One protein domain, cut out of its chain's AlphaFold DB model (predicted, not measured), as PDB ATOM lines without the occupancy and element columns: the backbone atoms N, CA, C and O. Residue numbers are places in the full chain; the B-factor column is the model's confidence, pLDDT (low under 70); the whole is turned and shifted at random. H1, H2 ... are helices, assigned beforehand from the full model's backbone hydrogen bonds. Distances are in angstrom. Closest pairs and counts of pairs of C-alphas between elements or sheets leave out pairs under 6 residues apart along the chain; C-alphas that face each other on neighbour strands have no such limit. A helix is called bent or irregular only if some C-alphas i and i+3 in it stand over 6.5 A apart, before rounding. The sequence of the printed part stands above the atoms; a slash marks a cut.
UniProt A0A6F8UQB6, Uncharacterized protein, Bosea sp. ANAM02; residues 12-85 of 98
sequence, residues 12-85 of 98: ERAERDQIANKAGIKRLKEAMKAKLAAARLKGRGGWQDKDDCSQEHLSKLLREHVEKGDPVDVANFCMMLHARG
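This is residues 12 to 85 of the 98 residues of an uncharacterized protein of Bosea sp. ANAM02 (UniProt A0A6F8UQB6). One long helix, H1, sticks out with its residues 12 to 27 from a small body in which a helical hairpin, H2 and H3, packs crosswise on a stretch of H1 through H3. H3 sits between H1 and H2, and the loop of residues 42 to 54 folds back from the last residue of H1 to the first of H2. The printed part has 74 residues with three named helices, in the order H1, H2, H3, and no named strand; the class is all helix. The whole is loose, with a radius of gyration of the C-alphas of 14.6 A, and only just elongated, spanning 49 by 24 by 23 A.

H1, the longest helix, is residues 12 to 41 and measures 44.3 A from first to last C-alpha. It begins at C-alpha 12 at (269.449, 223.145, 108.499) and ends at C-alpha 41 at (234.808, 216.261, 81.806). H3 is residues 71 to 83, 17.9 A from first to last C-alpha, ending at C-alpha 83 at (236.373, 225.564, 101.489). H2 is residues 55 to 68, 20.0 A from first to last C-alpha.

H1 touches H3 with residues 28 to 36 alone, and H3 touches H1 with residues 72 to 76 alone. The closest C-alphas of the two are those of Met 32 and Val 72, 5.8 A apart. Their lines are about perpendicular, at 86 degrees, and their centres are 12.9 A apart. H2 touches H3, with the C-alphas of Leu 62 and Phe 77 the closest, 5.6 A apart. These two form a helical hairpin: they run opposite ways at a shallow tilt of 14 degrees, with 9.7 A from centre to centre. H1 and H2 are apart. In H1, H2 and H3 every pair of O i and N i+4 is within hydrogen-bond range. No helix is bent or irregular.

The two C-alphas farthest apart are those of Glu 12 and Asp 51, at 48.8 A. Residues 12 to 27, which belong to H1, stand free, and so do residues 38 to 43, of which 38 to 41 belong to H1. Without these stretches the body has 52 residues, spans 28 by 22 by 20 A and has a radius of gyration of 10.7 A. The link from H1 to H2 is long, with 13 residues, 42 to 54, whose C-alphas lie 12 to 20 A from the mean of all C-alphas. The link from H2 to H3 is tight, with 2 residues. The printed part has no cut. The mean pLDDT of the printed part is 95.6, and no printed residue is under 70.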
ATOM      1  N   GLU A  12     269.209 223.721 109.832       89.25
ATOM      2  CA  GLU A  12     269.449 223.145 108.499       89.25
ATOM      3  C   GLU A  12     268.456 222.012 108.224       89.25
ATOM      4  O   GLU A  12     267.921 221.896 107.120       89.25
ATOM      5  N   ARG A  13     268.142 221.212 109.253       87.06
ATOM      6  CA  ARG A  13     267.083 220.196 109.193       87.06
ATOM      7  C   ARG A  13     265.712 220.826 108.988       87.06
ATOM      8  O   ARG A  13     265.003 220.437 108.066       87.06
ATOM      9  N   ALA A  14     265.379 221.836 109.792       91.44
ATOM     10  CA  ALA A  14     264.110 222.545 109.666       91.44
ATOM     11  C   ALA A  14     263.936 223.185 108.276       91.44
ATOM     12  O   ALA A  14     262.852 223.122 107.698       91.44
ATOM     13  N   GLU A  15     264.996 223.765 107.708       93.88
ATOM     14  CA  GLU A  15     264.966 224.340 106.363       93.88
ATOM     15  C   GLU A  15     264.732 223.274 105.286       93.88
ATOM     16  O   GLU A  15     263.863 223.444 104.426       93.88
ATOM     17  N   ARG A  16     265.436 222.137 105.353       92.50
ATOM     18  CA  ARG A  16     265.186 221.020 104.431       92.50
ATOM     19  C   ARG A  16     263.765 220.488 104.533       92.50
ATOM     20  O   ARG A  16     263.144 220.262 103.495       92.50
ATOM     21  N   ASP A  17     263.235 220.329 105.743       94.50
ATOM     22  CA  ASP A  17     261.863 219.867 105.954       94.50
ATOM     23  C   ASP A  17     260.861 220.858 105.345       94.50
ATOM     24  O   ASP A  17     259.924 220.463 104.651       94.50
ATOM     25  N   GLN A  18     261.092 222.167 105.499       95.62
ATOM     26  CA  GLN A  18     260.278 223.190 104.840       95.62
ATOM     27  C   GLN A  18     260.356 223.110 103.310       95.62
ATOM     28  O   GLN A  18     259.327 223.247 102.641       95.62
ATOM     29  N   ILE A  19     261.544 222.893 102.738       96.38
ATOM     30  CA  ILE A  19     261.726 222.717 101.289       96.38
ATOM     31  C   ILE A  19     260.971 221.470 100.807       96.38
ATOM     32  O   ILE A  19     260.228 221.543  99.822       96.38
ATOM     33  N   ALA A  20     261.102 220.348 101.519       96.44
ATOM     34  CA  ALA A  20     260.418 219.097 101.209       96.44
ATOM     35  C   ALA A  20     258.890 219.253 101.281       96.44
ATOM     36  O   ALA A  20     258.190 218.884 100.334       96.44
ATOM     37  N   ASN A  21     258.377 219.890 102.336       97.69
ATOM     38  CA  ASN A  21     256.953 220.177 102.514       97.69
ATOM     39  C   ASN A  21     256.403 221.044 101.374       97.69
ATOM     40  O   ASN A  21     255.391 220.697 100.762       97.69
ATOM     41  N   LYS A  22     257.095 222.137 101.020       98.12
ATOM     42  CA  LYS A  22     256.713 223.006  99.890       98.12
ATOM     43  C   LYS A  22     256.651 222.224  98.577       98.12
ATOM     44  O   LYS A  22     255.695 222.375  97.811       98.12
ATOM     45  N   ALA A  23     257.645 221.374  98.316       98.12
ATOM     46  CA  ALA A  23     257.672 220.538  97.121       98.12
ATOM     47  C   ALA A  23     256.521 219.514  97.105       98.12
ATOM     48  O   ALA A  23     255.879 219.338  96.069       98.12
ATOM     49  N   GLY A  24     256.229 218.875  98.242       98.12
ATOM     50  CA  GLY A  24     255.108 217.944  98.403       98.12
ATOM     51  C   GLY A  24     253.752 218.606  98.151       98.12
ATOM     52  O   GLY A  24     252.986 218.131  97.314       98.12
ATOM     53  N   ILE A  25     253.498 219.756  98.784       98.38
ATOM     54  CA  ILE A  25     252.267 220.541  98.600       98.38
ATOM     55  C   ILE A  25     252.087 220.935  97.132       98.38
ATOM     56  O   ILE A  25     250.994 220.790  96.585       98.38
ATOM     57  N   LYS A  26     253.154 221.399  96.465       98.44
ATOM     58  CA  LYS A  26     253.095 221.765  95.043       98.44
ATOM     59  C   LYS A  26     252.679 220.574  94.178       98.44
ATOM     60  O   LYS A  26     251.798 220.720  93.337       98.44
ATOM     61  N   ARG A  27     253.282 219.402  94.392       98.56
ATOM     62  CA  ARG A  27     252.952 218.182  93.634       98.56
ATOM     63  C   ARG A  27     251.508 217.741  93.873       98.56
ATOM     64  O   ARG A  27     250.794 217.486  92.907       98.56
ATOM     65  N   LEU A  28     251.066 217.716  95.132       98.56
ATOM     66  CA  LEU A  28     249.698 217.339  95.485       98.56
ATOM     67  C   LEU A  28     248.678 218.302  94.863       98.56
ATOM     68  O   LEU A  28     247.715 217.856  94.250       98.56
ATOM     69  N   LYS A  29     248.933 219.614  94.931       98.50
ATOM     70  CA  LYS A  29     248.081 220.642  94.319       98.50
ATOM     71  C   LYS A  29     247.896 220.426  92.816       98.50
ATOM     72  O   LYS A  29     246.774 220.536  92.323       98.50
ATOM     73  N   GLU A  30     248.965 220.139  92.075       98.56
ATOM     74  CA  GLU A  30     248.850 219.895  90.632       98.56
ATOM     75  C   GLU A  30     248.107 218.583  90.325       98.56
ATOM     76  O   GLU A  30     247.256 218.561  89.435       98.56
ATOM     77  N   ALA A  31     248.326 217.524  91.113       98.50
ATOM     78  CA  ALA A  31     247.577 216.271  90.984       98.50
ATOM     79  C   ALA A  31     246.072 216.456  91.261       98.50
ATOM     80  O   ALA A  31     245.231 215.982  90.494       98.50
ATOM     81  N   MET A  32     245.725 217.206  92.313       98.44
ATOM     82  CA  MET A  32     244.345 217.565  92.658       98.44
ATOM     83  C   MET A  32     243.649 218.282  91.499       98.44
ATOM     84  O   MET A  32     242.571 217.869  91.070       98.44
ATOM     85  N   LYS A  33     244.292 219.317  90.938       98.19
ATOM     86  CA  LYS A  33     243.770 220.061  89.783       98.19
ATOM     87  C   LYS A  33     243.515 219.152  88.585       98.19
ATOM     88  O   LYS A  33     242.430 219.211  88.009       98.19
ATOM     89  N   ALA A  34     244.484 218.310  88.224       98.12
ATOM     90  CA  ALA A  34     244.361 217.401  87.086       98.12
ATOM     91  C   ALA A  34     243.177 216.436  87.260       98.12
ATOM     92  O   ALA A  34     242.372 216.251  86.345       98.12
ATOM     93  N   LYS A  35     243.018 215.870  88.460       96.62
ATOM     94  CA  LYS A  35     241.940 214.923  88.755       96.62
ATOM     95  C   LYS A  35     240.564 215.585  88.776       96.62
ATOM     96  O   LYS A  35     239.614 215.038  88.217       96.62
ATOM     97  N   LEU A  36     240.457 216.788  89.341       96.75
ATOM     98  CA  LEU A  36     239.222 217.571  89.314       96.75
ATOM     99  C   LEU A  36     238.844 217.988  87.890       96.75
ATOM    100  O   LEU A  36     237.670 217.894  87.536       96.75
ATOM    101  N   ALA A  37     239.812 218.387  87.061       97.00
ATOM    102  CA  ALA A  37     239.570 218.689  85.651       97.00
ATOM    103  C   ALA A  37     239.011 217.463  84.909       97.00
ATOM    104  O   ALA A  37     237.973 217.559  84.255       97.00
ATOM    105  N   ALA A  38     239.620 216.287  85.093       96.44
ATOM    106  CA  ALA A  38     239.107 215.038  84.531       96.44
ATOM    107  C   ALA A  38     237.706 214.677  85.063       96.44
ATOM    108  O   ALA A  38     236.879 214.151  84.320       96.44
ATOM    109  N   ALA A  39     237.407 214.972  86.332       93.88
ATOM    110  CA  ALA A  39     236.073 214.782  86.897       93.88
ATOM    111  C   ALA A  39     235.032 215.721  86.258       93.88
ATOM    112  O   ALA A  39     233.913 215.277  85.996       93.88
ATOM    113  N   ARG A  40     235.401 216.971  85.928       94.69
ATOM    114  CA  ARG A  40     234.502 217.923  85.244       94.69
ATOM    115  C   ARG A  40     234.132 217.461  83.843       94.69
ATOM    116  O   ARG A  40     232.969 217.551  83.472       94.69
ATOM    117  N   LEU A  41     235.080 216.871  83.114       94.94
ATOM    118  CA  LEU A  41     234.808 216.261  81.806       94.94
ATOM    119  C   LEU A  41     233.823 215.085  81.892       94.94
ATOM    120  O   LEU A  41     233.121 214.796  80.932       94.94
ATOM    121  N   LYS A  42     233.740 214.425  83.053       93.50
ATOM    122  CA  LYS A  42     232.779 213.345  83.333       93.50
ATOM    123  C   LYS A  42     231.440 213.861  83.878       93.50
ATOM    124  O   LYS A  42     230.670 213.071  84.418       93.50
ATOM    125  N   GLY A  43     231.189 215.171  83.817       92.81
ATOM    126  CA  GLY A  43     229.967 215.799  84.326       92.81
ATOM    127  C   GLY A  43     229.866 215.854  85.854       92.81
ATOM    128  O   GLY A  43     228.817 216.201  86.383       92.81
ATOM    129  N   ARG A  44     230.933 215.521  86.592       89.56
ATOM    130  CA  ARG A  44     230.924 215.567  88.060       89.56
ATOM    131  C   ARG A  44     231.259 216.979  88.525       89.56
ATOM    132  O   ARG A  44     232.306 217.512  88.166       89.56
ATOM    133  N   GLY A  45     230.398 217.586  89.337       89.88
ATOM    134  CA  GLY A  45     230.560 218.955  89.819       89.88
ATOM    135  C   GLY A  45     229.637 219.290  90.987       89.88
ATOM    136  O   GLY A  45     229.216 218.389  91.694       89.88
ATOM    137  N   GLY A  46     229.375 220.579  91.210       92.31
ATOM    138  CA  GLY A  46     228.343 221.032  92.157       92.31
ATOM    139  C   GLY A  46     228.693 220.989  93.646       92.31
ATOM    140  O   GLY A  46     227.917 221.490  94.440       92.31
ATOM    141  N   TRP A  47     229.860 220.474  94.051       94.44
ATOM    142  CA  TRP A  47     230.224 220.332  95.474       94.44
ATOM    143  C   TRP A  47     230.143 221.625  96.302       94.44
ATOM    144  O   TRP A  47     230.048 221.555  97.524       94.44
ATOM    145  N   GLN A  48     230.251 222.791  95.664       94.06
ATOM    146  CA  GLN A  48     230.183 224.092  96.325       94.06
ATOM    147  C   GLN A  48     228.763 224.477  96.764       94.06
ATOM    148  O   GLN A  48     228.616 225.339  97.627       94.06
ATOM    149  N   ASP A  49     227.747 223.853  96.172       93.75
ATOM    150  CA  ASP A  49     226.352 224.032  96.543       93.75
ATOM    151  C   ASP A  49     226.002 223.057  97.676       93.75
ATOM    152  O   ASP A  49     226.243 221.850  97.576       93.75
ATOM    153  N   LYS A  50     225.498 223.594  98.790       91.75
ATOM    154  CA  LYS A  50     225.174 222.801  99.980       91.75
ATOM    155  C   LYS A  50     223.833 222.086  99.852       91.75
ATOM    156  O   LYS A  50     223.669 221.045 100.488       91.75
ATOM    157  N   ASP A  51     222.930 222.620  99.034       90.19
ATOM    158  CA  ASP A  51     221.599 222.060  98.824       90.19
ATOM    159  C   ASP A  51     221.686 220.839  97.898       90.19
ATOM    160  O   ASP A  51     221.082 219.800  98.169       90.19
ATOM    161  N   ASP A  52     222.542 220.915  96.874       87.75
ATOM    162  CA  ASP A  52     222.799 219.806  95.946       87.75
ATOM    163  C   ASP A  52     223.822 218.787  96.483       87.75
ATOM    164  O   ASP A  52     223.846 217.624  96.067       87.75
ATOM    165  N   CYS A  53     224.709 219.200  97.397       94.19
ATOM    166  CA  CYS A  53     225.763 218.354  97.948       94.19
ATOM    167  C   CYS A  53     225.895 218.560  99.461       94.19
ATOM    168  O   CYS A  53     226.559 219.484  99.932       94.19
ATOM    169  N   SER A  54     225.298 217.674 100.256       95.12
ATOM    170  CA  SER A  54     225.334 217.820 101.714       95.12
ATOM    171  C   SER A  54     226.716 217.514 102.318       95.12
ATOM    172  O   SER A  54     227.542 216.790 101.745       95.12
ATOM    173  N   GLN A  55     226.968 218.042 103.518       96.38
ATOM    174  CA  GLN A  55     228.193 217.773 104.278       96.38
ATOM    175  C   GLN A  55     228.329 216.279 104.628       96.38
ATOM    176  O   GLN A  55     229.430 215.718 104.594       96.38
ATOM    177  N   GLU A  56     227.215 215.608 104.934       95.81
ATOM    178  CA  GLU A  56     227.141 214.169 105.205       95.81
ATOM    179  C   GLU A  56     227.560 213.370 103.975       95.81
ATOM    180  O   GLU A  56     228.331 212.412 104.090       95.81
ATOM    181  N   HIS A  57     227.092 213.785 102.794       95.38
ATOM    182  CA  HIS A  57     227.440 213.143 101.537       95.38
ATOM    183  C   HIS A  57     228.941 213.263 101.243       95.38
ATOM    184  O   HIS A  57     229.595 212.248 100.996       95.38
ATOM    185  N   LEU A  58     229.518 214.464 101.359       96.25
ATOM    186  CA  LEU A  58     230.966 214.665 101.203       96.25
ATOM    187  C   LEU A  58     231.777 213.871 102.235       96.25
ATOM    188  O   LEU A  58     232.776 213.244 101.885       96.25
ATOM    189  N   SER A  59     231.333 213.840 103.493       97.00
ATOM    190  CA  SER A  59     231.996 213.079 104.560       97.00
ATOM    191  C   SER A  59     231.965 211.571 104.290       97.00
ATOM    192  O   SER A  59     232.953 210.874 104.531       97.00
ATOM    193  N   LYS A  60     230.852 211.054 103.750       95.75
ATOM    194  CA  LYS A  60     230.733 209.661 103.308       95.75
ATOM    195  C   LYS A  60     231.690 209.362 102.153       95.75
ATOM    196  O   LYS A  60     232.473 208.421 102.262       95.75
ATOM    197  N   LEU A  61     231.679 210.180 101.097       95.00
ATOM    198  CA  LEU A  61     232.572 210.010  99.945       95.00
ATOM    199  C   LEU A  61     234.050 210.049 100.343       95.00
ATOM    200  O   LEU A  61     234.840 209.268  99.815       95.00
ATOM    201  N   LEU A  62     234.420 210.923 101.285       97.00
ATOM    202  CA  LEU A  62     235.773 210.994 101.824       97.00
ATOM    203  C   LEU A  62     236.194 209.649 102.417       97.00
ATOM    204  O   LEU A  62     237.228 209.117 102.023       97.00
ATOM    205  N   ARG A  63     235.385 209.068 103.314       95.56
ATOM    206  CA  ARG A  63     235.686 207.763 103.927       95.56
ATOM    207  C   ARG A  63     235.783 206.650 102.891       95.56
ATOM    208  O   ARG A  63     236.736 205.886 102.913       95.56
ATOM    209  N   GLU A  64     234.862 206.609 101.932       95.31
ATOM    210  CA  GLU A  64     234.920 205.628 100.843       95.31
ATOM    211  C   GLU A  64     236.211 205.733 100.015       95.31
ATOM    212  O   GLU A  64     236.686 204.728  99.493       95.31
ATOM    213  N   HIS A  65     236.785 206.931  99.861       95.19
ATOM    214  CA  HIS A  65     238.054 207.109  99.146       95.19
ATOM    215  C   HIS A  65     239.283 206.862 100.019       95.19
ATOM    216  O   HIS A  65     240.315 206.465  99.480       95.19
ATOM    217  N   VAL A  66     239.165 207.016 101.342       96.50
ATOM    218  CA  VAL A  66     240.173 206.511 102.285       96.50
ATOM    219  C   VAL A  66     240.299 204.994 102.139       96.50
ATOM    220  O   VAL A  66     241.409 204.515 101.933       96.50
ATOM    221  N   GLU A  67     239.183 204.259 102.117       94.94
ATOM    222  CA  GLU A  67     239.189 202.795 101.928       94.94
ATOM    223  C   GLU A  67     239.778 202.364 100.572       94.94
ATOM    224  O   GLU A  67     240.406 201.316 100.459       94.94
ATOM    225  N   LYS A  68     239.626 203.188  99.526       94.25
ATOM    226  CA  LYS A  68     240.240 202.941  98.206       94.25
ATOM    227  C   LYS A  68     241.743 203.239  98.166       94.25
ATOM    228  O   LYS A  68     242.409 202.810  97.228       94.25
ATOM    229  N   GLY A  69     242.266 203.994  99.134       95.12
ATOM    230  CA  GLY A  69     243.693 204.292  99.262       95.12
ATOM    231  C   GLY A  69     244.243 205.363  98.313       95.12
ATOM    232  O   GLY A  69     245.457 205.423  98.131       95.12
ATOM    233  N   ASP A  70     243.404 206.216  97.709       95.19
ATOM    234  CA  ASP A  70     243.880 207.310  96.844       95.19
ATOM    235  C   ASP A  70     243.992 208.640  97.622       95.19
ATOM    236  O   ASP A  70     242.979 209.308  97.868       95.19
ATOM    237  N   PRO A  71     245.212 209.088  97.978       97.06
ATOM    238  CA  PRO A  71     245.394 210.294  98.780       97.06
ATOM    239  C   PRO A  71     244.989 211.585  98.051       97.06
ATOM    240  O   PRO A  71     244.700 212.585  98.708       97.06
ATOM    241  N   VAL A  72     244.947 211.599  96.713       98.06
ATOM    242  CA  VAL A  72     244.552 212.786  95.936       98.06
ATOM    243  C   VAL A  72     243.042 212.996  96.016       98.06
ATOM    244  O   VAL A  72     242.595 214.137  96.135       98.06
ATOM    245  N   ASP A  73     242.250 211.920  95.992       96.62
ATOM    246  CA  ASP A  73     240.801 212.035  96.206       96.62
ATOM    247  C   ASP A  73     240.479 212.462  97.631       96.62
ATOM    248  O   ASP A  73     239.683 213.380  97.822       96.62
ATOM    249  N   VAL A  74     241.147 211.868  98.625       98.06
ATOM    250  CA  VAL A  74     240.989 212.272 100.029       98.06
ATOM    251  C   VAL A  74     241.313 213.759 100.197       98.06
ATOM    252  O   VAL A  74     240.508 214.499 100.760       98.06
ATOM    253  N   ALA A  75     242.429 214.234  99.634       98.19
ATOM    254  CA  ALA A  75     242.791 215.651  99.663       98.19
ATOM    255  C   ALA A  75     241.751 216.547  98.965       98.19
ATOM    256  O   ALA A  75     241.443 217.629  99.464       98.19
ATOM    257  N   ASN A  76     241.179 216.106  97.840       98.31
ATOM    258  CA  ASN A  76     240.116 216.835  97.150       98.31
ATOM    259  C   ASN A  76     238.851 216.957  98.010       98.31
ATOM    260  O   ASN A  76     238.321 218.059  98.115       98.31
ATOM    261  N   PHE A  77     238.390 215.885  98.660       97.94
ATOM    262  CA  PHE A  77     237.223 215.956  99.548       97.94
ATOM    263  C   PHE A  77     237.492 216.806 100.795       97.94
ATOM    264  O   PHE A  77     236.652 217.631 101.158       97.94
ATOM    265  N   CYS A  78     238.677 216.684 101.402       98.12
ATOM    266  CA  CYS A  78     239.103 217.567 102.491       98.12
ATOM    267  C   CYS A  78     239.070 219.039 102.060       98.12
ATOM    268  O   CYS A  78     238.580 219.887 102.801       98.12
ATOM    269  N   MET A  79     239.556 219.342 100.854       97.88
ATOM    270  CA  MET A  79     239.528 220.695 100.302       97.88
ATOM    271  C   MET A  79     238.096 221.208 100.118       97.88
ATOM    272  O   MET A  79     237.828 222.343 100.499       97.88
ATOM    273  N   MET A  80     237.173 220.387  99.603       97.62
ATOM    274  CA  MET A  80     235.767 220.778  99.417       97.62
ATOM    275  C   MET A  80     235.091 221.137 100.746       97.62
ATOM    276  O   MET A  80     234.461 222.187 100.849       97.62
ATOM    277  N   LEU A  81     235.264 220.294 101.770       97.81
ATOM    278  CA  LEU A  81     234.730 220.534 103.116       97.81
ATOM    279  C   LEU A  81     235.344 221.793 103.740       97.81
ATOM    280  O   LEU A  81     234.625 222.687 104.184       97.81
ATOM    281  N   HIS A  82     236.674 221.916 103.694       97.94
ATOM    282  CA  HIS A  82     237.377 223.069 104.249       97.94
ATOM    283  C   HIS A  82     236.960 224.384 103.575       97.94
ATOM    284  O   HIS A  82     236.707 225.372 104.260       97.94
ATOM    285  N   ALA A  83     236.817 224.393 102.245       96.88
ATOM    286  CA  ALA A  83     236.373 225.564 101.489       96.88
ATOM    287  C   ALA A  83     234.940 226.007 101.844       96.88
ATOM    288  O   ALA A  83     234.607 227.179 101.685       96.88
ATOM    289  N   ARG A  84     234.105 225.091 102.348       96.12
ATOM    290  CA  ARG A  84     232.732 225.350 102.813       96.12
ATOM    291  C   ARG A  84     232.637 225.715 104.298       96.12
ATOM    292  O   ARG A  84     231.524 225.943 104.782       96.12
ATOM    293  N   GLY A  85     233.770 225.753 105.009       96.69
ATOM    294  CA  GLY A  85     233.830 225.944 106.460       96.69
ATOM    295  C   GLY A  85     233.311 224.743 107.256       96.69
ATOM    296  O   GLY A  85     232.889 224.902 108.396       96.69
TER     297      GLY A  85